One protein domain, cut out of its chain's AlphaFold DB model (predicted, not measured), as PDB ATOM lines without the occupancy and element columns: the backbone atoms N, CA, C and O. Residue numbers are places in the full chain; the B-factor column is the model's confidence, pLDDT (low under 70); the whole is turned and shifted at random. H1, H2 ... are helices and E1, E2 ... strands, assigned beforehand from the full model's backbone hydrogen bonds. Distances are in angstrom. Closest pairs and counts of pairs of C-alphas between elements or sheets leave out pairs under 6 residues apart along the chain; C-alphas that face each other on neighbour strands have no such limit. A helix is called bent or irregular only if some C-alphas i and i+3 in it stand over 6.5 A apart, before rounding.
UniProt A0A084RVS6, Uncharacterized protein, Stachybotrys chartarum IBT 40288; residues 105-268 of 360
ATOM      1  N   ASN A 105      22.224  -6.781 132.339       94.00
ATOM      2  CA  ASN A 105      22.932  -6.092 133.429       94.00
ATOM      3  C   ASN A 105      22.489  -4.632 133.594       94.00
ATOM      4  O   ASN A 105      22.337  -4.153 134.713       94.00
ATOM      5  N   TRP A 106      22.230  -3.938 132.482       91.38
ATOM      6  CA  TRP A 106      21.731  -2.561 132.501       91.38
ATOM      7  C   TRP A 106      20.356  -2.460 133.170       91.38
ATOM      8  O   TRP A 106      20.086  -1.510 133.904       91.38
ATOM      9  N   PHE A 107      19.513  -3.475 132.966       89.94
ATOM     10  CA  PHE A 107      18.220  -3.576 133.627       89.94
ATOM     11  C   PHE A 107      18.357  -3.662 135.144       89.94
ATOM     12  O   PHE A 107      17.773  -2.851 135.859       89.94
ATOM     13  N   PHE A 108      19.162  -4.618 135.621       92.56
ATOM     14  CA  PHE A 108      19.362  -4.855 137.049       92.56
ATOM     15  C   PHE A 108      19.999  -3.656 137.745       92.56
ATOM     16  O   PHE A 108      19.596  -3.315 138.851       92.56
ATOM     17  N   PHE A 109      20.942  -2.973 137.091       94.31
ATOM     18  CA  PHE A 109      21.541  -1.756 137.633       94.31
ATOM     19  C   PHE A 109      20.501  -0.647 137.845       94.31
ATOM     20  O   PHE A 109      20.424  -0.068 138.929       94.31
ATOM     21  N   LYS A 110      19.651  -0.385 136.842       90.88
ATOM     22  CA  LYS A 110      18.590   0.628 136.954       90.88
ATOM     23  C   LYS A 110      17.562   0.263 138.023       90.88
ATOM     24  O   LYS A 110      17.090   1.134 138.747       90.88
ATOM     25  N   ASP A 111      17.196  -1.012 138.096       92.44
ATOM     26  CA  ASP A 111      16.251  -1.508 139.093       92.44
ATOM     27  C   ASP A 111      16.818  -1.410 140.514       92.44
ATOM     28  O   ASP A 111      16.143  -0.913 141.411       92.44
ATOM     29  N   GLY A 112      18.096  -1.754 140.692       95.00
ATOM     30  CA  GLY A 112      18.807  -1.604 141.960       95.00
ATOM     31  C   GLY A 112      18.862  -0.155 142.443       95.00
ATOM     32  O   GLY A 112      18.571   0.104 143.608       95.00
ATOM     33  N   LEU A 113      19.153   0.802 141.555       95.25
ATOM     34  CA  LEU A 113      19.142   2.231 141.903       95.25
ATOM     35  C   LEU A 113      17.747   2.730 142.304       95.25
ATOM     36  O   LEU A 113      17.626   3.514 143.243       95.25
ATOM     37  N   GLN A 114      16.698   2.260 141.626       94.56
ATOM     38  CA  GLN A 114      15.313   2.606 141.957       94.56
ATOM     39  C   GLN A 114      14.885   2.009 143.309       94.56
ATOM     40  O   GLN A 114      14.218   2.667 144.105       94.56
ATOM     41  N   ALA A 115      15.273   0.767 143.598       95.69
ATOM     42  CA  ALA A 115      15.004   0.145 144.892       95.69
ATOM     43  C   ALA A 115      15.757   0.869 146.020       95.69
ATOM     44  O   ALA A 115      15.188   1.152 147.074       95.69
ATOM     45  N   LEU A 116      17.016   1.236 145.774       96.75
ATOM     46  CA  LEU A 116      17.838   1.988 146.717       96.75
ATOM     47  C   LEU A 116      17.239   3.371 147.019       96.75
ATOM     48  O   LEU A 116      17.187   3.771 148.182       96.75
ATOM     49  N   SER A 117      16.716   4.075 146.009       97.00
ATOM     50  CA  SER A 117      16.066   5.373 146.223       97.00
ATOM     51  C   SER A 117      14.814   5.256 147.099       97.00
ATOM     52  O   SER A 117      14.595   6.109 147.959       97.00
ATOM     53  N   VAL A 118      14.021   4.187 146.948       97.56
ATOM     54  CA  VAL A 118      12.869   3.900 147.825       97.56
ATOM     55  C   VAL A 118      13.324   3.716 149.275       97.56
ATOM     56  O   VAL A 118      12.725   4.310 150.173       97.56
ATOM     57  N   VAL A 119      14.408   2.969 149.511       97.88
ATOM     58  CA  VAL A 119      14.981   2.786 150.857       97.88
ATOM     59  C   VAL A 119      15.413   4.127 151.453       97.88
ATOM     60  O   VAL A 119      15.038   4.441 152.582       97.88
ATOM     61  N   PHE A 120      16.128   4.956 150.686       97.62
ATOM     62  CA  PHE A 120      16.532   6.292 151.134       97.62
ATOM     63  C   PHE A 120      15.337   7.180 151.485       97.62
ATOM     64  O   PHE A 120      15.392   7.901 152.478       97.62
ATOM     65  N   CYS A 121      14.234   7.096 150.735       97.75
ATOM     66  CA  CYS A 121      13.023   7.854 151.047       97.75
ATOM     67  C   CYS A 121      12.361   7.392 152.348       97.75
ATOM     68  O   CYS A 121      11.961   8.229 153.154       97.75
ATOM     69  N   VAL A 122      12.268   6.079 152.583       98.00
ATOM     70  CA  VAL A 122      11.701   5.535 153.830       98.00
ATOM     71  C   VAL A 122      12.532   5.973 155.036       98.00
ATOM     72  O   VAL A 122      11.971   6.462 156.017       98.00
ATOM     73  N   VAL A 123      13.862   5.866 154.948       97.75
ATOM     74  CA  VAL A 123      14.768   6.307 156.019       97.75
ATOM     75  C   VAL A 123      14.688   7.824 156.215       97.75
ATOM     76  O   VAL A 123      14.542   8.281 157.344       97.75
ATOM     77  N   GLY A 124      14.694   8.614 155.137       96.38
ATOM     78  CA  GLY A 124      14.582  10.075 155.200       96.38
ATOM     79  C   GLY A 124      13.277  10.562 155.839       96.38
ATOM     80  O   GLY A 124      13.294  11.484 156.659       96.38
ATOM     81  N   ILE A 125      12.148   9.910 155.536       97.50
ATOM     82  CA  ILE A 125      10.857  10.190 156.183       97.50
ATOM     83  C   ILE A 125      10.900   9.789 157.661       97.50
ATOM     84  O   ILE A 125      10.493  10.585 158.504       97.50
ATOM     85  N   ALA A 126      11.421   8.604 157.994       97.19
ATOM     86  CA  ALA A 126      11.531   8.149 159.381       97.19
ATOM     87  C   ALA A 126      12.396   9.096 160.232       97.19
ATOM     88  O   ALA A 126      11.986   9.483 161.328       97.19
ATOM     89  N   LEU A 127      13.541   9.542 159.704       95.69
ATOM     90  CA  LEU A 127      14.403  10.538 160.348       95.69
ATOM     91  C   LEU A 127      13.671  11.874 160.522       95.69
ATOM     92  O   LEU A 127      13.687  12.441 161.613       95.69
ATOM     93  N   SER A 128      12.954  12.340 159.496       95.06
ATOM     94  CA  SER A 128      12.185  13.590 159.566       95.06
ATOM     95  C   SER A 128      11.057  13.525 160.606       95.06
ATOM     96  O   SER A 128      10.859  14.477 161.356       95.06
ATOM     97  N   LEU A 129      10.354  12.392 160.710       95.88
ATOM     98  CA  LEU A 129       9.320  12.171 161.728       95.88
ATOM     99  C   LEU A 129       9.913  12.041 163.133       95.88
ATOM    100  O   LEU A 129       9.323  12.533 164.093       95.88
ATOM    101  N   SER A 130      11.096  11.438 163.272       95.12
ATOM    102  CA  SER A 130      11.766  11.315 164.573       95.12
ATOM    103  C   SER A 130      12.071  12.679 165.204       95.12
ATOM    104  O   SER A 130      12.104  12.799 166.430       95.12
ATOM    105  N   LEU A 131      12.223  13.723 164.379       92.25
ATOM    106  CA  LEU A 131      12.495  15.093 164.801       92.25
ATOM    107  C   LEU A 131      11.245  15.877 165.228       92.25
ATOM    108  O   LEU A 131      11.408  16.985 165.719       92.25
ATOM    109  N   LEU A 132      10.026  15.327 165.131       92.38
ATOM    110  CA  LEU A 132       8.764  16.033 165.431       92.38
ATOM    111  C   LEU A 132       8.729  16.774 166.780       92.38
ATOM    112  O   LEU A 132       8.072  17.803 166.888       92.38
ATOM    113  N   ASN A 133       9.440  16.271 167.795       89.44
ATOM    114  CA  ASN A 133       9.483  16.874 169.131       89.44
ATOM    115  C   ASN A 133      10.588  17.939 169.310       89.44
ATOM    116  O   ASN A 133      10.847  18.383 170.424       89.44
ATOM    117  N   SER A 134      11.297  18.308 168.241       87.00
ATOM    118  CA  SER A 134      12.325  19.352 168.252       87.00
ATOM    119  C   SER A 134      11.777  20.640 167.640       87.00
ATOM    120  O   SER A 134      11.101  20.598 166.612       87.00
ATOM    121  N   THR A 135      12.132  21.794 168.210       83.12
ATOM    122  CA  THR A 135      11.757  23.123 167.693       83.12
ATOM    123  C   THR A 135      12.135  23.301 166.217       83.12
ATOM    124  O   THR A 135      11.376  23.881 165.444       83.12
ATOM    125  N   TYR A 136      13.266  22.729 165.792       82.75
ATOM    126  CA  TYR A 136      13.730  22.754 164.395       82.75
ATOM    127  C   TYR A 136      13.265  21.545 163.568       82.75
ATOM    128  O   TYR A 136      13.436  21.496 162.345       82.75
ATOM    129  N   GLY A 137      12.644  20.563 164.217       86.75
ATOM    130  CA  GLY A 137      12.128  19.371 163.561       86.75
ATOM    131  C   GLY A 137      10.959  19.655 162.632       86.75
ATOM    132  O   GLY A 137      10.879  19.048 161.567       86.75
ATOM    133  N   TYR A 138      10.110  20.631 162.968       90.25
ATOM    134  CA  TYR A 138       9.008  21.045 162.097       90.25
ATOM    135  C   TYR A 138       9.507  21.571 160.745       90.25
ATOM    136  O   TYR A 138       9.002  21.157 159.703       90.25
ATOM    137  N   LEU A 139      10.547  22.416 160.743       89.69
ATOM    138  CA  LEU A 139      11.157  22.926 159.509       89.69
ATOM    139  C   LEU A 139      11.709  21.777 158.656       89.69
ATOM    140  O   LEU A 139      11.447  21.705 157.458       89.69
ATOM    141  N   THR A 140      12.430  20.855 159.296       89.56
ATOM    142  CA  THR A 140      12.993  19.670 158.636       89.56
ATOM    143  C   THR A 140      11.891  18.824 158.006       89.56
ATOM    144  O   THR A 140      11.999  18.432 156.848       89.56
ATOM    145  N   LEU A 141      10.796  18.595 158.730       94.12
ATOM    146  CA  LEU A 141       9.651  17.825 158.260       94.12
ATOM    147  C   LEU A 141       8.967  18.485 157.060       94.12
ATOM    148  O   LEU A 141       8.759  17.822 156.045       94.12
ATOM    149  N   VAL A 142       8.651  19.780 157.146       94.94
ATOM    150  CA  VAL A 142       7.969  20.522 156.070       94.94
ATOM    151  C   VAL A 142       8.806  20.555 154.790       94.94
ATOM    152  O   VAL A 142       8.247  20.480 153.700       94.94
ATOM    153  N   MET A 143      10.132  20.623 154.910       93.19
ATOM    154  CA  MET A 143      11.040  20.691 153.762       93.19
ATOM    155  C   MET A 143      11.337  19.310 153.157       93.19
ATOM    156  O   MET A 143      11.293  19.143 151.938       93.19
ATOM    157  N   ASN A 144      11.604  18.302 153.993       94.56
ATOM    158  CA  ASN A 144      12.034  16.979 153.538       94.56
ATOM    159  C   ASN A 144      10.873  16.086 153.091       94.56
ATOM    160  O   ASN A 144      10.981  15.392 152.076       94.56
ATOM    161  N   VAL A 145       9.760  16.074 153.835       96.81
ATOM    162  CA  VAL A 145       8.668  15.115 153.596       96.81
ATOM    163  C   VAL A 145       8.035  15.263 152.209       96.81
ATOM    164  O   VAL A 145       7.797  14.226 151.593       96.81
ATOM    165  N   PRO A 146       7.804  16.466 151.645       96.50
ATOM    166  CA  PRO A 146       7.277  16.579 150.286       96.50
ATOM    167  C   PRO A 146       8.201  15.962 149.231       96.50
ATOM    168  O   PRO A 146       7.725  15.258 148.341       96.50
ATOM    169  N   VAL A 147       9.518  16.168 149.347       96.19
ATOM    170  CA  VAL A 147      10.498  15.643 148.383       96.19
ATOM    171  C   VAL A 147      10.638  14.129 148.514       96.19
ATOM    172  O   VAL A 147      10.479  13.421 147.518       96.19
ATOM    173  N   PHE A 148      10.861  13.614 149.728       97.50
ATOM    174  CA  PHE A 148      10.947  12.168 149.950       97.50
ATOM    175  C   PHE A 148       9.621  11.464 149.669       97.50
ATOM    176  O   PHE A 148       9.616  10.376 149.105       97.50
ATOM    177  N   GLY A 149       8.491  12.074 150.021       97.44
ATOM    178  CA  GLY A 149       7.160  11.530 149.775       97.44
ATOM    179  C   GLY A 149       6.854  11.429 148.285       97.44
ATOM    180  O   GLY A 149       6.428  10.375 147.817       97.44
ATOM    181  N   PHE A 150       7.136  12.481 147.514       97.19
ATOM    182  CA  PHE A 150       6.964  12.452 146.063       97.19
ATOM    183  C   PHE A 150       7.888  11.421 145.398       97.19
ATOM    184  O   PHE A 150       7.434  10.628 144.570       97.19
ATOM    185  N   ALA A 151       9.159  11.379 145.807       96.94
ATOM    186  CA  ALA A 151      10.121  10.392 145.327       96.94
ATOM    187  C   ALA A 151       9.709   8.954 145.689       96.94
ATOM    188  O   ALA A 151       9.824   8.061 144.851       96.94
ATOM    189  N   LEU A 152       9.155   8.734 146.886       97.56
ATOM    190  CA  LEU A 152       8.648   7.438 147.336       97.56
ATOM    191  C   LEU A 152       7.430   6.994 146.527       97.56
ATOM    192  O   LEU A 152       7.394   5.857 146.062       97.56
ATOM    193  N   VAL A 153       6.446   7.875 146.327       97.25
ATOM    194  CA  VAL A 153       5.241   7.567 145.540       97.25
ATOM    195  C   VAL A 153       5.616   7.223 144.100       97.25
ATOM    196  O   VAL A 153       5.143   6.219 143.570       97.25
ATOM    197  N   TRP A 154       6.505   8.006 143.483       96.25
ATOM    198  CA  TRP A 154       7.027   7.703 142.150       96.25
ATOM    199  C   TRP A 154       7.805   6.381 142.125       96.25
ATOM    200  O   TRP A 154       7.571   5.536 141.258       96.25
ATOM    201  N   GLY A 155       8.688   6.184 143.106       94.62
ATOM    202  CA  GLY A 155       9.489   4.979 143.293       94.62
ATOM    203  C   GLY A 155       8.645   3.713 143.354       94.62
ATOM    204  O   GLY A 155       8.864   2.772 142.590       94.62
ATOM    205  N   LEU A 156       7.631   3.732 144.217       94.06
ATOM    206  CA  LEU A 156       6.685   2.639 144.401       94.06
ATOM    207  C   LEU A 156       5.804   2.430 143.172       94.06
ATOM    208  O   LEU A 156       5.580   1.284 142.797       94.06
ATOM    209  N   ALA A 157       5.321   3.493 142.523       94.62
ATOM    210  CA  ALA A 157       4.510   3.360 141.315       94.62
ATOM    211  C   ALA A 157       5.284   2.645 140.198       94.62
ATOM    212  O   ALA A 157       4.770   1.697 139.600       94.62
ATOM    213  N   ASP A 158       6.533   3.045 139.953       92.50
ATOM    214  CA  ASP A 158       7.380   2.403 138.947       92.50
ATOM    215  C   ASP A 158       7.720   0.950 139.331       92.50
ATOM    216  O   ASP A 158       7.553   0.039 138.511       92.50
ATOM    217  N   LEU A 159       8.080   0.702 140.597       90.56
ATOM    218  CA  LEU A 159       8.370  -0.641 141.109       90.56
ATOM    219  C   LEU A 159       7.153  -1.575 141.001       90.56
ATOM    220  O   LEU A 159       7.275  -2.704 140.523       90.56
ATOM    221  N   LEU A 160       5.960  -1.104 141.378       93.25
ATOM    222  CA  LEU A 160       4.712  -1.870 141.302       93.25
ATOM    223  C   LEU A 160       4.345  -2.216 139.858       93.25
ATOM    224  O   LEU A 160       3.941  -3.348 139.575       93.25
ATOM    225  N   VAL A 161       4.499  -1.270 138.926       92.94
ATOM    226  CA  VAL A 161       4.230  -1.524 137.504       92.94
ATOM    227  C   VAL A 161       5.206  -2.567 136.942       92.94
ATOM    228  O   VAL A 161       4.787  -3.413 136.142       92.94
ATOM    229  N   ARG A 162       6.481  -2.552 137.355       88.56
ATOM    230  CA  ARG A 162       7.477  -3.564 136.951       88.56
ATOM    231  C   ARG A 162       7.177  -4.937 137.547       88.56
ATOM    232  O   ARG A 162       7.160  -5.921 136.803       88.56
ATOM    233  N   LEU A 163       6.857  -4.982 138.841       89.69
ATOM    234  CA  LEU A 163       6.522  -6.212 139.558       89.69
ATOM    235  C   LEU A 163       5.293  -6.893 138.944       89.69
ATOM    236  O   LEU A 163       5.312  -8.091 138.675       89.69
ATOM    237  N   ARG A 164       4.245  -6.123 138.616       94.44
ATOM    238  CA  ARG A 164       3.018  -6.646 137.982       94.44
ATOM    239  C   ARG A 164       3.231  -7.164 136.561       94.44
ATOM    240  O   ARG A 164       2.422  -7.955 136.085       94.44
ATOM    241  N   ARG A 165       4.279  -6.714 135.867       88.50
ATOM    242  CA  ARG A 165       4.597  -7.127 134.488       88.50
ATOM    243  C   ARG A 165       5.707  -8.178 134.423       88.50
ATOM    244  O   ARG A 165       6.265  -8.390 133.346       88.50
ATOM    245  N   ASN A 166       6.021  -8.826 135.552       86.94
ATOM    246  CA  ASN A 166       7.052  -9.863 135.675       86.94
ATOM    247  C   ASN A 166       8.398  -9.456 135.055       86.94
ATOM    248  O   ASN A 166       9.112 -10.304 134.528       86.94
ATOM    249  N   PHE A 167       8.727  -8.159 135.055       81.75
ATOM    250  CA  PHE A 167       9.941  -7.620 134.431       81.75
ATOM    251  C   PHE A 167      10.099  -7.920 132.919       81.75
ATOM    252  O   PHE A 167      11.160  -7.681 132.352       81.75
ATOM    253  N   GLN A 168       9.056  -8.408 132.232       82.19
ATOM    254  CA  GLN A 168       9.153  -8.887 130.844       82.19
ATOM    255  C   GLN A 168       8.950  -7.797 129.786       82.19
ATOM    256  O   GLN A 168       9.311  -8.002 128.629       82.19
ATOM    257  N   ARG A 169       8.349  -6.647 130.128       77.75
ATOM    258  CA  ARG A 169       8.108  -5.559 129.163       77.75
ATOM    259  C   ARG A 169       8.388  -4.181 129.768       77.75
ATOM    260  O   ARG A 169       7.866  -3.897 130.849       77.75
ATOM    261  N   PRO A 170       9.133  -3.301 129.068       71.69
ATOM    262  CA  PRO A 170       9.336  -1.922 129.495       71.69
ATOM    263  C   PRO A 170       7.986  -1.209 129.523       71.69
ATOM    264  O   PRO A 170       7.269  -1.133 128.526       71.69
ATOM    265  N   SER A 171       7.590  -0.776 130.712       61.81
ATOM    266  CA  SER A 171       6.198  -0.465 131.007       61.81
ATOM    267  C   SER A 171       5.845   1.011 130.956       61.81
ATOM    268  O   SER A 171       4.669   1.344 130.797       61.81
ATOM    269  N   VAL A 172       6.859   1.866 131.058       83.56
ATOM    270  CA  VAL A 172       6.739   3.316 131.139       83.56
ATOM    271  C   VAL A 172       7.583   3.931 130.032       83.56
ATOM    272  O   VAL A 172       8.686   3.474 129.732       83.56
ATOM    273  N   HIS A 173       7.038   4.962 129.397       88.38
ATOM    274  CA  HIS A 173       7.721   5.693 128.342       88.38
ATOM    275  C   HIS A 173       9.054   6.264 128.871       88.38
ATOM    276  O   HIS A 173       9.040   6.914 129.921       88.38
ATOM    277  N   PRO A 174      10.191   6.093 128.165       85.31
ATOM    278  CA  PRO A 174      11.501   6.535 128.659       85.31
ATOM    279  C   PRO A 174      11.516   8.033 128.989       85.31
ATOM    280  O   PRO A 174      12.066   8.436 130.010       85.31
ATOM    281  N   GLY A 175      10.801   8.848 128.206       88.56
ATOM    282  CA  GLY A 175      10.671  10.287 128.459       88.56
ATOM    283  C   GLY A 175       9.991  10.653 129.788       88.56
ATOM    284  O   GLY A 175      10.387  11.633 130.412       88.56
ATOM    285  N   ALA A 176       9.019   9.866 130.269       90.44
ATOM    286  CA  ALA A 176       8.380  10.138 131.563       90.44
ATOM    287  C   ALA A 176       9.356   9.891 132.722       90.44
ATOM    288  O   ALA A 176       9.399  10.656 133.684       90.44
ATOM    289  N   HIS A 177      10.197   8.862 132.591       90.12
ATOM    290  CA  HIS A 177      11.229   8.551 133.573       90.12
ATOM    291  C   HIS A 177      12.293   9.654 133.658       90.12
ATOM    292  O   HIS A 177      12.731   9.992 134.760       90.12
ATOM    293  N   VAL A 178      12.671  10.248 132.517       92.94
ATOM    294  CA  VAL A 178      13.586  11.404 132.463       92.94
ATOM    295  C   VAL A 178      12.997  12.590 133.228       92.94
ATOM    296  O   VAL A 178      13.653  13.123 134.120       92.94
ATOM    297  N   ALA A 179      11.757  12.981 132.911       93.56
ATOM    298  CA  ALA A 179      11.122  14.156 133.504       93.56
ATOM    299  C   ALA A 179      10.975  14.034 135.030       93.56
ATOM    300  O   ALA A 179      11.325  14.957 135.763       93.56
ATOM    301  N   MET A 180      10.520  12.878 135.521       94.00
ATOM    302  CA  MET A 180      10.323  12.668 136.959       94.00
ATOM    303  C   MET A 180      11.646  12.599 137.724       94.00
ATOM    304  O   MET A 180      11.761  13.194 138.794       94.00
ATOM    305  N   SER A 181      12.668  11.942 137.161       94.06
ATOM    306  CA  SER A 181      14.002  11.902 137.781       94.06
ATOM    307  C   SER A 181      14.607  13.302 137.889       94.06
ATOM    308  O   SER A 181      15.201  13.619 138.913       94.06
ATOM    309  N   LEU A 182      14.397  14.154 136.879       94.75
ATOM    310  CA  LEU A 182      14.855  15.545 136.885       94.75
ATOM    311  C   LEU A 182      14.165  16.384 137.972       94.75
ATOM    312  O   LEU A 182      14.839  17.117 138.690       94.75
ATOM    313  N   ILE A 183      12.839  16.275 138.113       96.00
ATOM    314  CA  ILE A 183      12.079  17.019 139.136       96.00
ATOM    315  C   ILE A 183      12.527  16.610 140.542       96.00
ATOM    316  O   ILE A 183      12.790  17.473 141.379       96.00
ATOM    317  N   ILE A 184      12.654  15.302 140.795       94.94
ATOM    318  CA  ILE A 184      13.102  14.790 142.096       94.94
ATOM    319  C   ILE A 184      14.543  15.224 142.375       94.94
ATOM    320  O   ILE A 184      14.842  15.664 143.482       94.94
ATOM    321  N   TRP A 185      15.420  15.156 141.371       96.31
ATOM    322  CA  TRP A 185      16.801  15.620 141.475       96.31
ATOM    323  C   TRP A 185      16.882  17.105 141.850       96.31
ATOM    324  O   TRP A 185      17.585  17.447 142.797       96.31
ATOM    325  N   LEU A 186      16.122  17.981 141.181       96.00
ATOM    326  CA  LEU A 186      16.078  19.411 141.510       96.00
ATOM    327  C   LEU A 186      15.539  19.660 142.924       96.00
ATOM    328  O   LEU A 186      16.124  20.444 143.671       96.00
ATOM    329  N   GLY A 187      14.462  18.972 143.313       94.94
ATOM    330  CA  GLY A 187      13.910  19.072 144.665       94.94
ATOM    331  C   GLY A 187      14.922  18.647 145.730       94.94
ATOM    332  O   GLY A 187      15.157  19.379 146.690       94.94
ATOM    333  N   ALA A 188      15.584  17.508 145.527       94.31
ATOM    334  CA  ALA A 188      16.622  17.013 146.427       94.31
ATOM    335  C   ALA A 188      17.848  17.941 146.471       94.31
ATOM    336  O   ALA A 188      18.419  18.122 147.542       94.31
ATOM    337  N   ALA A 189      18.220  18.578 145.353       96.06
ATOM    338  CA  ALA A 189      19.322  19.542 145.302       96.06
ATOM    339  C   ALA A 189      19.038  20.768 146.178       96.06
ATOM    340  O   ALA A 189      19.883  21.176 146.971       96.06
ATOM    341  N   ILE A 190      17.836  21.341 146.049       95.62
ATOM    342  CA  ILE A 190      17.432  22.536 146.798       95.62
ATOM    343  C   ILE A 190      17.349  22.210 148.291       95.62
ATOM    344  O   ILE A 190      17.958  22.896 149.109       95.62
ATOM    345  N   ILE A 191      16.629  21.146 148.651       93.94
ATOM    346  CA  ILE A 191      16.418  20.783 150.057       93.94
ATOM    347  C   ILE A 191      17.708  20.276 150.707       93.94
ATOM    348  O   ILE A 191      18.042  20.708 151.808       93.94
ATOM    349  N   GLY A 192      18.473  19.426 150.018       91.81
ATOM    350  CA  GLY A 192      19.774  18.950 150.488       91.81
ATOM    351  C   GLY A 192      20.787  20.083 150.626       91.81
ATOM    352  O   GLY A 192      21.499  20.142 151.627       91.81
ATOM    353  N   GLY A 193      20.811  21.031 149.685       93.50
ATOM    354  CA  GLY A 193      21.674  22.210 149.744       93.50
ATOM    355  C   GLY A 193      21.343  23.121 150.927       93.50
ATOM    356  O   GLY A 193      22.243  23.479 151.690       93.50
ATOM    357  N   ILE A 194      20.059  23.436 151.140       93.06
ATOM    358  CA  ILE A 194      19.610  24.216 152.306       93.06
ATOM    359  C   ILE A 194      19.933  23.462 153.600       93.06
ATOM    360  O   ILE A 194      20.524  24.042 154.505       93.06
ATOM    361  N   GLY A 195      19.605  22.169 153.682       89.88
ATOM    362  CA  GLY A 195      19.854  21.341 154.864       89.88
ATOM    363  C   GLY A 195      21.336  21.247 155.226       89.88
ATOM    364  O   GLY A 195      21.695  21.446 156.383       89.88
ATOM    365  N   THR A 196      22.204  21.037 154.235       92.00
ATOM    366  CA  THR A 196      23.663  20.988 154.433       92.00
ATOM    367  C   THR A 196      24.211  22.354 154.836       92.00
ATOM    368  O   THR A 196      25.011  22.439 155.761       92.00
ATOM    369  N   THR A 197      23.745  23.436 154.203       92.44
ATOM    370  CA  THR A 197      24.151  24.801 154.576       92.44
ATOM    371  C   THR A 197      23.767  25.101 156.019       92.44
ATOM    372  O   THR A 197      24.595  25.590 156.775       92.44
ATOM    373  N   LEU A 198      22.541  24.759 156.426       88.50
ATOM    374  CA  LEU A 198      22.111  24.908 157.812       88.50
ATOM    375  C   LEU A 198      22.973  24.055 158.749       88.50
ATOM    376  O   LEU A 198      23.443  24.582 159.750       88.50
ATOM    377  N   ALA A 199      23.240  22.789 158.415       87.38
ATOM    378  CA  ALA A 199      24.076  21.911 159.237       87.38
ATOM    379  C   ALA A 199      25.478  22.499 159.468       87.38
ATOM    380  O   ALA A 199      25.937  22.539 160.606       87.38
ATOM    381  N   VAL A 200      26.117  23.004 158.407       89.25
ATOM    382  CA  VAL A 200      27.453  23.616 158.465       89.25
ATOM    383  C   VAL A 200      27.426  24.950 159.204       89.25
ATOM    384  O   VAL A 200      28.289  25.206 160.036       89.25
ATOM    385  N   VAL A 201      26.450  25.817 158.928       88.00
ATOM    386  CA  VAL A 201      26.339  27.109 159.617       88.00
ATOM    387  C   VAL A 201      26.155  26.882 161.115       88.00
ATOM    388  O   VAL A 201      26.869  27.491 161.902       88.00
ATOM    389  N   TYR A 202      25.270  25.965 161.512       81.81
ATOM    390  CA  TYR A 202      25.086  25.631 162.923       81.81
ATOM    391  C   TYR A 202      26.329  24.990 163.552       81.81
ATOM    392  O   TYR A 202      26.587  25.277 164.710       81.81
ATOM    393  N   ASP A 203      27.122  24.213 162.803       82.06
ATOM    394  CA  ASP A 203      28.409  23.678 163.283       82.06
ATOM    395  C   ASP A 203      29.403  24.772 163.644       82.06
ATOM    396  O   ASP A 203      30.015  24.750 164.702       82.06
ATOM    397  N   ASN A 204      29.515  25.786 162.789       81.69
ATOM    398  CA  ASN A 204      30.456  26.879 163.010       81.69
ATOM    399  C   ASN A 204      30.017  27.829 164.137       81.69
ATOM    400  O   ASN A 204      30.849  28.555 164.677       81.69
ATOM    401  N   TYR A 205      28.723  27.856 164.471       74.62
ATOM    402  CA  TYR A 205      28.196  28.644 165.589       74.62
ATOM    403  C   TYR A 205      28.211  27.896 166.923       74.62
ATOM    404  O   TYR A 205      28.006  28.536 167.952       74.62
ATOM    405  N   ASP A 206      28.501  26.595 166.915       65.94
ATOM    406  CA  ASP A 206      28.680  25.758 168.106       65.94
ATOM    407  C   ASP A 206      30.071  25.966 168.734       65.94
ATOM    408  O   ASP A 206      30.714  25.041 169.215       65.94
ATOM    409  N   GLY A 207      30.577  27.201 168.700       60.84
ATOM    410  CA  GLY A 207      31.719  27.572 169.522       60.84
ATOM    411  C   GLY A 207      31.265  27.528 170.971       60.84
ATOM    412  O   GLY A 207      30.371  28.308 171.312       60.84
ATOM    413  N   ASP A 208      31.831  26.596 171.745       65.19
ATOM    414  CA  ASP A 208      31.668  26.337 173.182       65.19
ATOM    415  C   ASP A 208      30.752  27.361 173.859       65.19
ATOM    416  O   ASP A 208      31.193  28.337 174.479       65.19
ATOM    417  N   THR A 209      29.441  27.221 173.639       68.88
ATOM    418  CA  THR A 209      28.510  28.226 174.138       68.88
ATOM    419  C   THR A 209      28.277  27.886 175.592       68.88
ATOM    420  O   THR A 209      27.348  27.164 175.947       68.88
ATOM    421  N   TYR A 210      29.165  28.377 176.445       79.88
ATOM    422  CA  TYR A 210      28.983  28.288 177.875       79.88
ATOM    423  C   TYR A 210      27.853  29.234 178.290       79.88
ATOM    424  O   TYR A 210      27.899  30.437 178.010       79.88
ATOM    425  N   CYS A 211      26.843  28.719 178.985       83.31
ATOM    426  CA  CYS A 211      25.881  29.558 179.690       83.31
ATOM    427  C   CYS A 211      26.183  29.562 181.171       83.31
ATOM    428  O   CYS A 211      26.546  28.563 181.784       83.31
ATOM    429  N   TRP A 212      25.936  30.719 181.763       86.31
ATOM    430  CA  TRP A 212      25.914  30.847 183.201       86.31
ATOM    431  C   TRP A 212      24.763  30.015 183.786       86.31
ATOM    432  O   TRP A 212      23.588  30.318 183.551       86.31
ATOM    433  N   SER A 213      25.091  28.983 184.566       89.50
ATOM    434  CA  SER A 213      24.114  28.240 185.359       89.50
ATOM    435  C   SER A 213      24.012  28.860 186.743       89.50
ATOM    436  O   SER A 213      24.886  28.688 187.588       89.50
ATOM    437  N   SER A 214      22.891  29.522 187.035       89.31
ATOM    438  CA  SER A 214      22.620  30.061 188.377       89.31
ATOM    439  C   SER A 214      22.607  28.982 189.468       89.31
ATOM    440  O   SER A 214      22.744  29.304 190.646       89.31
ATOM    441  N   ARG A 215      22.405  27.713 189.087       91.62
ATOM    442  CA  ARG A 215      22.371  26.570 190.006       91.62
ATOM    443  C   ARG A 215      23.771  26.108 190.404       91.62
ATOM    444  O   ARG A 215      23.963  25.753 191.560       91.62
ATOM    445  N   GLU A 216      24.705  26.096 189.459       90.50
ATOM    446  CA  GLU A 216      26.083  25.642 189.694       90.50
ATOM    447  C   GLU A 216      27.041  26.805 189.986       90.50
ATOM    448  O   GLU A 216      28.137  26.570 190.474       90.50
ATOM    449  N   GLN A 217      26.600  28.054 189.768       92.62
ATOM    450  CA  GLN A 217      27.430  29.264 189.853       92.62
ATOM    451  C   GLN A 217      28.681  29.194 188.967       92.62
ATOM    452  O   GLN A 217      29.702  29.803 189.279       92.62
ATOM    453  N   ASP A 218      28.577  28.464 187.859       92.62
ATOM    454  CA  ASP A 218      29.649  28.289 186.893       92.62
ATOM    455  C   ASP A 218      29.099  28.342 185.461       92.62
ATOM    456  O   ASP A 218      27.886  28.240 185.210       92.62
ATOM    457  N   TYR A 219      30.015  28.541 184.524       86.12
ATOM    458  CA  TYR A 219      29.784  28.439 183.097       86.12
ATOM    459  C   TYR A 219      29.686  26.962 182.715       86.12
ATOM    460  O   TYR A 219      30.690  26.273 182.564       86.12
ATOM    461  N   VAL A 220      28.457  26.476 182.560       86.19
ATOM    462  CA  VAL A 220      28.198  25.119 182.073       86.19
ATOM    463  C   VAL A 220      28.026  25.147 180.566       86.19
ATOM    464  O   VAL A 220      27.553  26.132 179.994       86.19
ATOM    465  N   GLU A 221      28.386  24.049 179.921       81.00
ATOM    466  CA  GLU A 221      28.070  23.820 178.519       81.00
ATOM    467  C   GLU A 221      26.549  23.923 178.360       81.00
ATOM    468  O   GLU A 221      25.789  23.171 178.987       81.00
ATOM    469  N   CYS A 222      26.074  24.915 177.601       74.81
ATOM    470  CA  CYS A 222      24.662  24.948 177.266       74.81
ATOM    471  C   CYS A 222      24.367  23.673 176.501       74.81
ATOM    472  O   CYS A 222      24.866  23.524 175.392       74.81
ATOM    473  N   GLY A 223      23.547  22.783 177.067       67.38
ATOM    474  CA  GLY A 223      23.077  21.620 176.324       67.38
ATOM    475  C   GLY A 223      22.612  22.062 174.938       67.38
ATOM    476  O   GLY A 223      21.884  23.058 174.834       67.38
ATOM    477  N   ASP A 224      23.099  21.378 173.899       68.06
ATOM    478  CA  ASP A 224      22.955  21.794 172.506       68.06
ATOM    479  C   ASP A 224      21.549  22.322 172.234       68.06
ATOM    480  O   ASP A 224      20.553  21.686 172.598       68.06
ATOM    481  N   ARG A 225      21.426  23.426 171.488       64.19
ATOM    482  CA  ARG A 225      20.111  23.947 171.045       64.19
ATOM    483  C   ARG A 225      19.274  22.907 170.280       64.19
ATOM    484  O   ARG A 225      18.079  23.104 170.058       64.19
ATOM    485  N   PHE A 226      19.899  21.801 169.882       64.62
ATOM    486  CA  PHE A 226      19.296  20.649 169.228       64.62
ATOM    487  C   PHE A 226      18.944  19.487 170.174       64.62
ATOM    488  O   PHE A 226      18.540  18.433 169.679       64.62
ATOM    489  N   ASN A 227      19.041  19.638 171.500       73.19
ATOM    490  CA  ASN A 227      18.834  18.571 172.491       73.19
ATOM    491  C   ASN A 227      19.655  17.301 172.169       73.19
ATOM    492  O   ASN A 227      19.119  16.192 172.223       73.19
ATOM    493  N   GLY A 228      20.906  17.456 171.716       75.94
ATOM    494  CA  GLY A 228      21.759  16.339 171.289       75.94
ATOM    495  C   GLY A 228      21.264  15.580 170.045       75.94
ATOM    496  O   GLY A 228      21.706  14.470 169.776       75.94
ATOM    497  N   ARG A 229      20.316  16.130 169.268       83.25
ATOM    498  CA  ARG A 229      19.770  15.495 168.045       83.25
ATOM    499  C   ARG A 229      20.438  15.962 166.756       83.25
ATOM    500  O   ARG A 229      19.888  15.784 165.666       83.25
ATOM    501  N   ARG A 230      21.610  16.573 166.875       83.44
ATOM    502  CA  ARG A 230      22.375  17.121 165.757       83.44
ATOM    503  C   ARG A 230      22.720  16.048 164.725       83.44
ATOM    504  O   ARG A 230      22.493  16.245 163.532       83.44
ATOM    505  N   ASP A 231      23.100  14.868 165.203       88.12
ATOM    506  CA  ASP A 231      23.420  13.703 164.374       88.12
ATOM    507  C   ASP A 231      22.255  13.277 163.480       88.12
ATOM    508  O   ASP A 231      22.454  12.914 162.321       88.12
ATOM    509  N   ILE A 232      21.018  13.370 163.978       90.88
ATOM    510  CA  ILE A 232      19.815  13.001 163.221       90.88
ATOM    511  C   ILE A 232      19.593  13.987 162.070       90.88
ATOM    512  O   ILE A 232      19.269  13.569 160.956       90.88
ATOM    513  N   PHE A 233      19.792  15.286 162.315       89.69
ATOM    514  CA  PHE A 233      19.664  16.317 161.283       89.69
ATOM    515  C   PHE A 233      20.740  16.162 160.200       89.69
ATOM    516  O   PHE A 233      20.412  16.117 159.012       89.69
ATOM    517  N   THR A 234      22.003  15.993 160.604       90.19
ATOM    518  CA  THR A 234      23.123  15.740 159.684       90.19
ATOM    519  C   THR A 234      22.882  14.474 158.865       90.19
ATOM    520  O   THR A 234      23.011  14.489 157.642       90.19
ATOM    521  N   THR A 235      22.428  13.393 159.504       92.94
ATOM    522  CA  THR A 235      22.096  12.140 158.815       92.94
ATOM    523  C   THR A 235      20.971  12.345 157.796       92.94
ATOM    524  O   THR A 235      21.077  11.876 156.663       92.94
ATOM    525  N   ALA A 236      19.917  13.096 158.135       93.06
ATOM    526  CA  ALA A 236      18.836  13.405 157.198       93.06
ATOM    527  C   ALA A 236      19.334  14.200 155.974       93.06
ATOM    528  O   ALA A 236      18.937  13.898 154.845       93.06
ATOM    529  N   ALA A 237      20.243  15.161 156.177       91.94
ATOM    530  CA  ALA A 237      20.878  15.910 155.091       91.94
ATOM    531  C   ALA A 237      21.734  15.003 154.186       91.94
ATOM    532  O   ALA A 237      21.662  15.110 152.957       91.94
ATOM    533  N   VAL A 238      22.473  14.049 154.766       94.06
ATOM    534  CA  VAL A 238      23.237  13.043 154.007       94.06
ATOM    535  C   VAL A 238      22.308  12.187 153.143       94.06
ATOM    536  O   VAL A 238      22.573  12.018 151.952       94.06
ATOM    537  N   PHE A 239      21.183  11.704 153.677       95.62
ATOM    538  CA  PHE A 239      20.210  10.944 152.880       95.62
ATOM    539  C   PHE A 239      19.581  11.776 151.755       95.62
ATOM    540  O   PHE A 239      19.361  11.245 150.665       95.62
ATOM    541  N   ALA A 240      19.338  13.072 151.967       94.56
ATOM    542  CA  ALA A 240      18.895  13.968 150.898       94.56
ATOM    543  C   ALA A 240      19.955  14.098 149.785       94.56
ATOM    544  O   ALA A 240      19.617  14.049 148.600       94.56
ATOM    545  N   CYS A 241      21.242  14.172 150.144       95.31
ATOM    546  CA  CYS A 241      22.352  14.196 149.184       95.31
ATOM    547  C   CYS A 241      22.511  12.865 148.428       95.31
ATOM    548  O   CYS A 241      22.751  12.857 147.221       95.31
ATOM    549  N   LEU A 242      22.332  11.727 149.106       96.38
ATOM    550  CA  LEU A 242      22.340  10.408 148.463       96.38
ATOM    551  C   LEU A 242      21.161  10.242 147.499       96.38
ATOM    552  O   LEU A 242      21.332   9.697 146.405       96.38
ATOM    553  N   LEU A 243      19.980  10.744 147.869       96.00
ATOM    554  CA  LEU A 243      18.818  10.779 146.985       96.00
ATOM    555  C   LEU A 243      19.099  11.646 145.751       96.00
ATOM    556  O   LEU A 243      18.840  11.209 144.628       96.00
ATOM    557  N   TRP A 244      19.688  12.830 145.943       97.19
ATOM    558  CA  TRP A 244      20.131  13.705 144.858       97.19
ATOM    559  C   TRP A 244      21.082  12.979 143.898       97.19
ATOM    560  O   TRP A 244      20.812  12.914 142.697       97.19
ATOM    561  N   LEU A 245      22.142  12.354 144.415       97.25
ATOM    562  CA  LEU A 245      23.113  11.619 143.601       97.25
ATOM    563  C   LEU A 245      22.453  10.454 142.846       97.25
ATOM    564  O   LEU A 245      22.675  10.271 141.650       97.25
ATOM    565  N   THR A 246      21.597   9.690 143.524       97.12
ATOM    566  CA  THR A 246      20.906   8.535 142.929       97.12
ATOM    567  C   THR A 246      19.994   8.966 141.782       97.12
ATOM    568  O   THR A 246      20.044   8.383 140.697       97.12
ATOM    569  N   HIS A 247      19.204  10.027 141.971       96.62
ATOM    570  CA  HIS A 247      18.328  10.542 140.918       96.62
ATOM    571  C   HIS A 247      19.092  11.210 139.772       96.62
ATOM    572  O   HIS A 247      18.633  11.135 138.633       96.62
ATOM    573  N   PHE A 248      20.274  11.779 140.027       96.81
ATOM    574  CA  PHE A 248      21.167  12.236 138.963       96.81
ATOM    575  C   PHE A 248      21.628  11.070 138.076       96.81
ATOM    576  O   PHE A 248      21.519  11.138 136.851       96.81
ATOM    577  N   VAL A 249      22.074   9.964 138.681       96.81
ATOM    578  CA  VAL A 249      22.488   8.767 137.929       96.81
ATOM    579  C   VAL A 249      21.309   8.174 137.151       96.81
ATOM    580  O   VAL A 249      21.457   7.842 135.972       96.81
ATOM    581  N   LEU A 250      20.120   8.098 137.759       94.50
ATOM    582  CA  LEU A 250      18.896   7.650 137.081       94.50
ATOM    583  C   LEU A 250      18.496   8.573 135.921       94.50
ATOM    584  O   LEU A 250      18.045   8.085 134.881       94.50
ATOM    585  N   PHE A 251      18.682   9.885 136.066       95.00
ATOM    586  CA  PHE A 251      18.449  10.859 135.003       95.00
ATOM    587  C   PHE A 251      19.396  10.626 133.819       95.00
ATOM    588  O   PHE A 251      18.926  10.461 132.692       95.00
ATOM    589  N   VAL A 252      20.705  10.514 134.068       96.12
ATOM    590  CA  VAL A 252      21.695  10.220 133.017       96.12
ATOM    591  C   VAL A 252      21.383   8.886 132.333       96.12
ATOM    592  O   VAL A 252      21.378   8.810 131.101       96.12
ATOM    593  N   ALA A 253      21.041   7.849 133.101       93.44
ATOM    594  CA  ALA A 253      20.632   6.555 132.560       93.44
ATOM    595  C   ALA A 253      19.393   6.675 131.654       93.44
ATOM    596  O   ALA A 253      19.367   6.106 130.560       93.44
ATOM    597  N   ALA A 254      18.394   7.463 132.054       93.06
ATOM    598  CA  ALA A 254      17.191   7.697 131.264       93.06
ATOM    599  C   ALA A 254      17.473   8.516 129.983       93.06
ATOM    600  O   ALA A 254      16.870   8.256 128.933       93.06
ATOM    601  N   CYS A 255      18.426   9.452 130.021       95.12
ATOM    602  CA  CYS A 255      18.908  10.156 128.830       95.12
ATOM    603  C   CYS A 255      19.593   9.195 127.848       95.12
ATOM    604  O   CYS A 255      19.296   9.239 126.652       95.12
ATOM    605  N   ILE A 256      20.448   8.290 128.339       94.44
ATOM    606  CA  ILE A 256      21.101   7.258 127.518       94.44
ATOM    607  C   ILE A 256      20.056   6.328 126.889       94.44
ATOM    608  O   ILE A 256      20.129   6.053 125.690       94.44
ATOM    609  N   ASP A 257      19.060   5.882 127.661       91.81
ATOM    610  CA  ASP A 257      17.955   5.054 127.160       91.81
ATOM    611  C   ASP A 257      17.180   5.778 126.048       91.81
ATOM    612  O   ASP A 257      16.865   5.188 125.012       91.81
ATOM    613  N   THR A 258      16.928   7.077 126.218       91.56
ATOM    614  CA  THR A 258      16.244   7.898 125.209       91.56
ATOM    615  C   THR A 258      17.093   8.067 123.948       91.56
ATOM    616  O   THR A 258      16.577   7.936 122.838       91.56
ATOM    617  N   ALA A 259      18.401   8.296 124.089       93.56
ATOM    618  CA  ALA A 259      19.323   8.393 122.959       93.56
ATOM    619  C   ALA A 259      19.402   7.072 122.176       93.56
ATOM    620  O   ALA A 259      19.288   7.082 120.949       93.56
ATOM    621  N   LYS A 260      19.508   5.932 122.875       91.69
ATOM    622  CA  LYS A 260      19.474   4.590 122.270       91.69
ATOM    623  C   LYS A 260      18.147   4.324 121.560       91.69
ATOM    624  O   LYS A 260      18.147   3.818 120.440       91.69
ATOM    625  N   HIS A 261      17.024   4.700 122.173       89.50
ATOM    626  CA  HIS A 261      15.707   4.559 121.557       89.50
ATOM    627  C   HIS A 261      15.588   5.393 120.276       89.50
ATOM    628  O   HIS A 261      15.180   4.880 119.238       89.50
ATOM    629  N   ASN A 262      16.020   6.656 120.317       91.25
ATOM    630  CA  ASN A 262      16.011   7.540 119.152       91.25
ATOM    631  C   ASN A 262      16.944   7.041 118.041       91.25
ATOM    632  O   ASN A 262      16.585   7.116 116.866       91.25
ATOM    633  N   ALA A 263      18.113   6.497 118.390       91.00
ATOM    634  CA  ALA A 263      19.023   5.880 117.428       91.00
ATOM    635  C   ALA A 263      18.384   4.656 116.751       91.00
ATOM    636  O   ALA A 263      18.434   4.542 115.531       91.00
ATOM    637  N   ALA A 264      17.709   3.794 117.514       88.25
ATOM    638  CA  ALA A 264      17.012   2.628 116.972       88.25
ATOM    639  C   ALA A 264      15.808   2.988 116.090       88.25
ATOM    640  O   ALA A 264      15.550   2.317 115.093       88.25
ATOM    641  N   VAL A 265      15.078   4.053 116.432       86.88
ATOM    642  CA  VAL A 265      13.993   4.575 115.586       86.88
ATOM    643  C   VAL A 265      14.551   5.145 114.282       86.88
ATOM    644  O   VAL A 265      13.979   4.901 113.228       86.88
ATOM    645  N   ARG A 266      15.692   5.843 114.316       86.88
ATOM    646  CA  ARG A 266      16.353   6.356 113.101       86.88
ATOM    647  C   ARG A 266      16.988   5.257 112.248       86.88
ATOM    648  O   ARG A 266      17.073   5.414 111.038       86.88
ATOM    649  N   ALA A 267      17.410   4.156 112.866       84.56
ATOM    650  CA  ALA A 267      17.962   2.993 112.176       84.56
ATOM    651  C   ALA A 267      16.894   2.121 111.491       84.56
ATOM    652  O   ALA A 267      17.250   1.169 110.801       84.56
ATOM    653  N   GLN A 268      15.600   2.433 111.647       75.50
ATOM    654  CA  GLN A 268      14.526   1.826 110.857       75.50
ATOM    655  C   GLN A 268      14.616   2.322 109.414       75.50
ATOM    656  O   GLN A 268      13.859   3.182 108.972       75.50
TER     657      GLN A 268
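What this domain is: This is residues 105 to 268 of the 360 residues of an uncharacterized protein of Stachybotrys chartarum IBT 40288 (UniProt A0A084RVS6). Four long helices, H1 to H4, run up and down side by side as a long bundle, and a small hairpin of two short strands, E1 and E2, lies beyond one end of it, between H3 and H4 in the chain. At the other end the tail of H4 sticks out with residues 262 to 268, of which 262 to 266 belong to H4. The printed part has 164 residues, in the order H1, H2, H3, E1, E2, H4; the sheet is E1 - E2, antiparallel, and the class is mostly helix. The whole is a loose rod, with a radius of gyration of the C-alphas of 21.0 A and spans of 84 by 28 by 25 A.

Where its parts are: Start at the sheet: E1 is residues 210 to 213, 8.9 A long, from C-alpha 210 at (28.983, 28.288, 177.875), and E2 is residues 218 to 221, 9.6 A long. From there go on to H4, residues 230 to 266, which runs 54.1 A to C-alpha 266 at (16.353, 6.356, 113.101). H3, residues 174 to 205, is 46.2 A long. Find C-alpha 105 at (22.932, -6.092, 133.429), where H1, residues 105 to 133, begins its 44.5 A. H2, residues 137 to 164, is 37.6 A long, with a kink of 37 degrees near residue 144. H1 is irregular, with C-alphas 130 and 133 7.5 A apart; H2 is only just irregular, with C-alphas 143 and 146 6.6 A apart.

How they stand to each other: In the hairpin of E1 and E2, look for N 211 and O 220, 2.9 A apart, and N 213 and O 218, 3.0 A apart, both within hydrogen-bond range; the directions stand at 131 degrees. E1 and H4 are apart, as are H3 and E2. In the bundle, each helix running against the one before it, H3 and H4 touch at a shallow tilt of 24 degrees, opposite ways; their closest C-alphas, of Ala 188 and Trp 244, are 5.1 A apart. H4 touches H1 at a shallow tilt of 28 degrees, closest at the C-alphas of Gly 124 and Ala 236, 5.8 A. H1 and H2 form a helical hairpin and touch, closest at the C-alphas of Leu 131 and Gly 137, 4.5 A. H2 and H3, also a helical hairpin, touch through residues 143 to 154 and 180 to 191 alone, closest at the C-alphas of Val 147 and Gly 187, 6.1 A. H1 and H3 are apart, while H2 and H4 are close but not clearly touching, with 2 pairs of C-alphas within 8 A. In H3 and H4 every O i to N i+4 pair is within hydrogen-bond range; in H1 23 of 25 are, in H2 22 of 24.

The domain as a whole: The two C-alphas farthest apart, of Gln 217 and Gln 268, are 84.6 A apart. The printed part has no cut and no long link. Look for pLDDT under 70 at residue 171, residues 206 to 209 and residues 223 to 226.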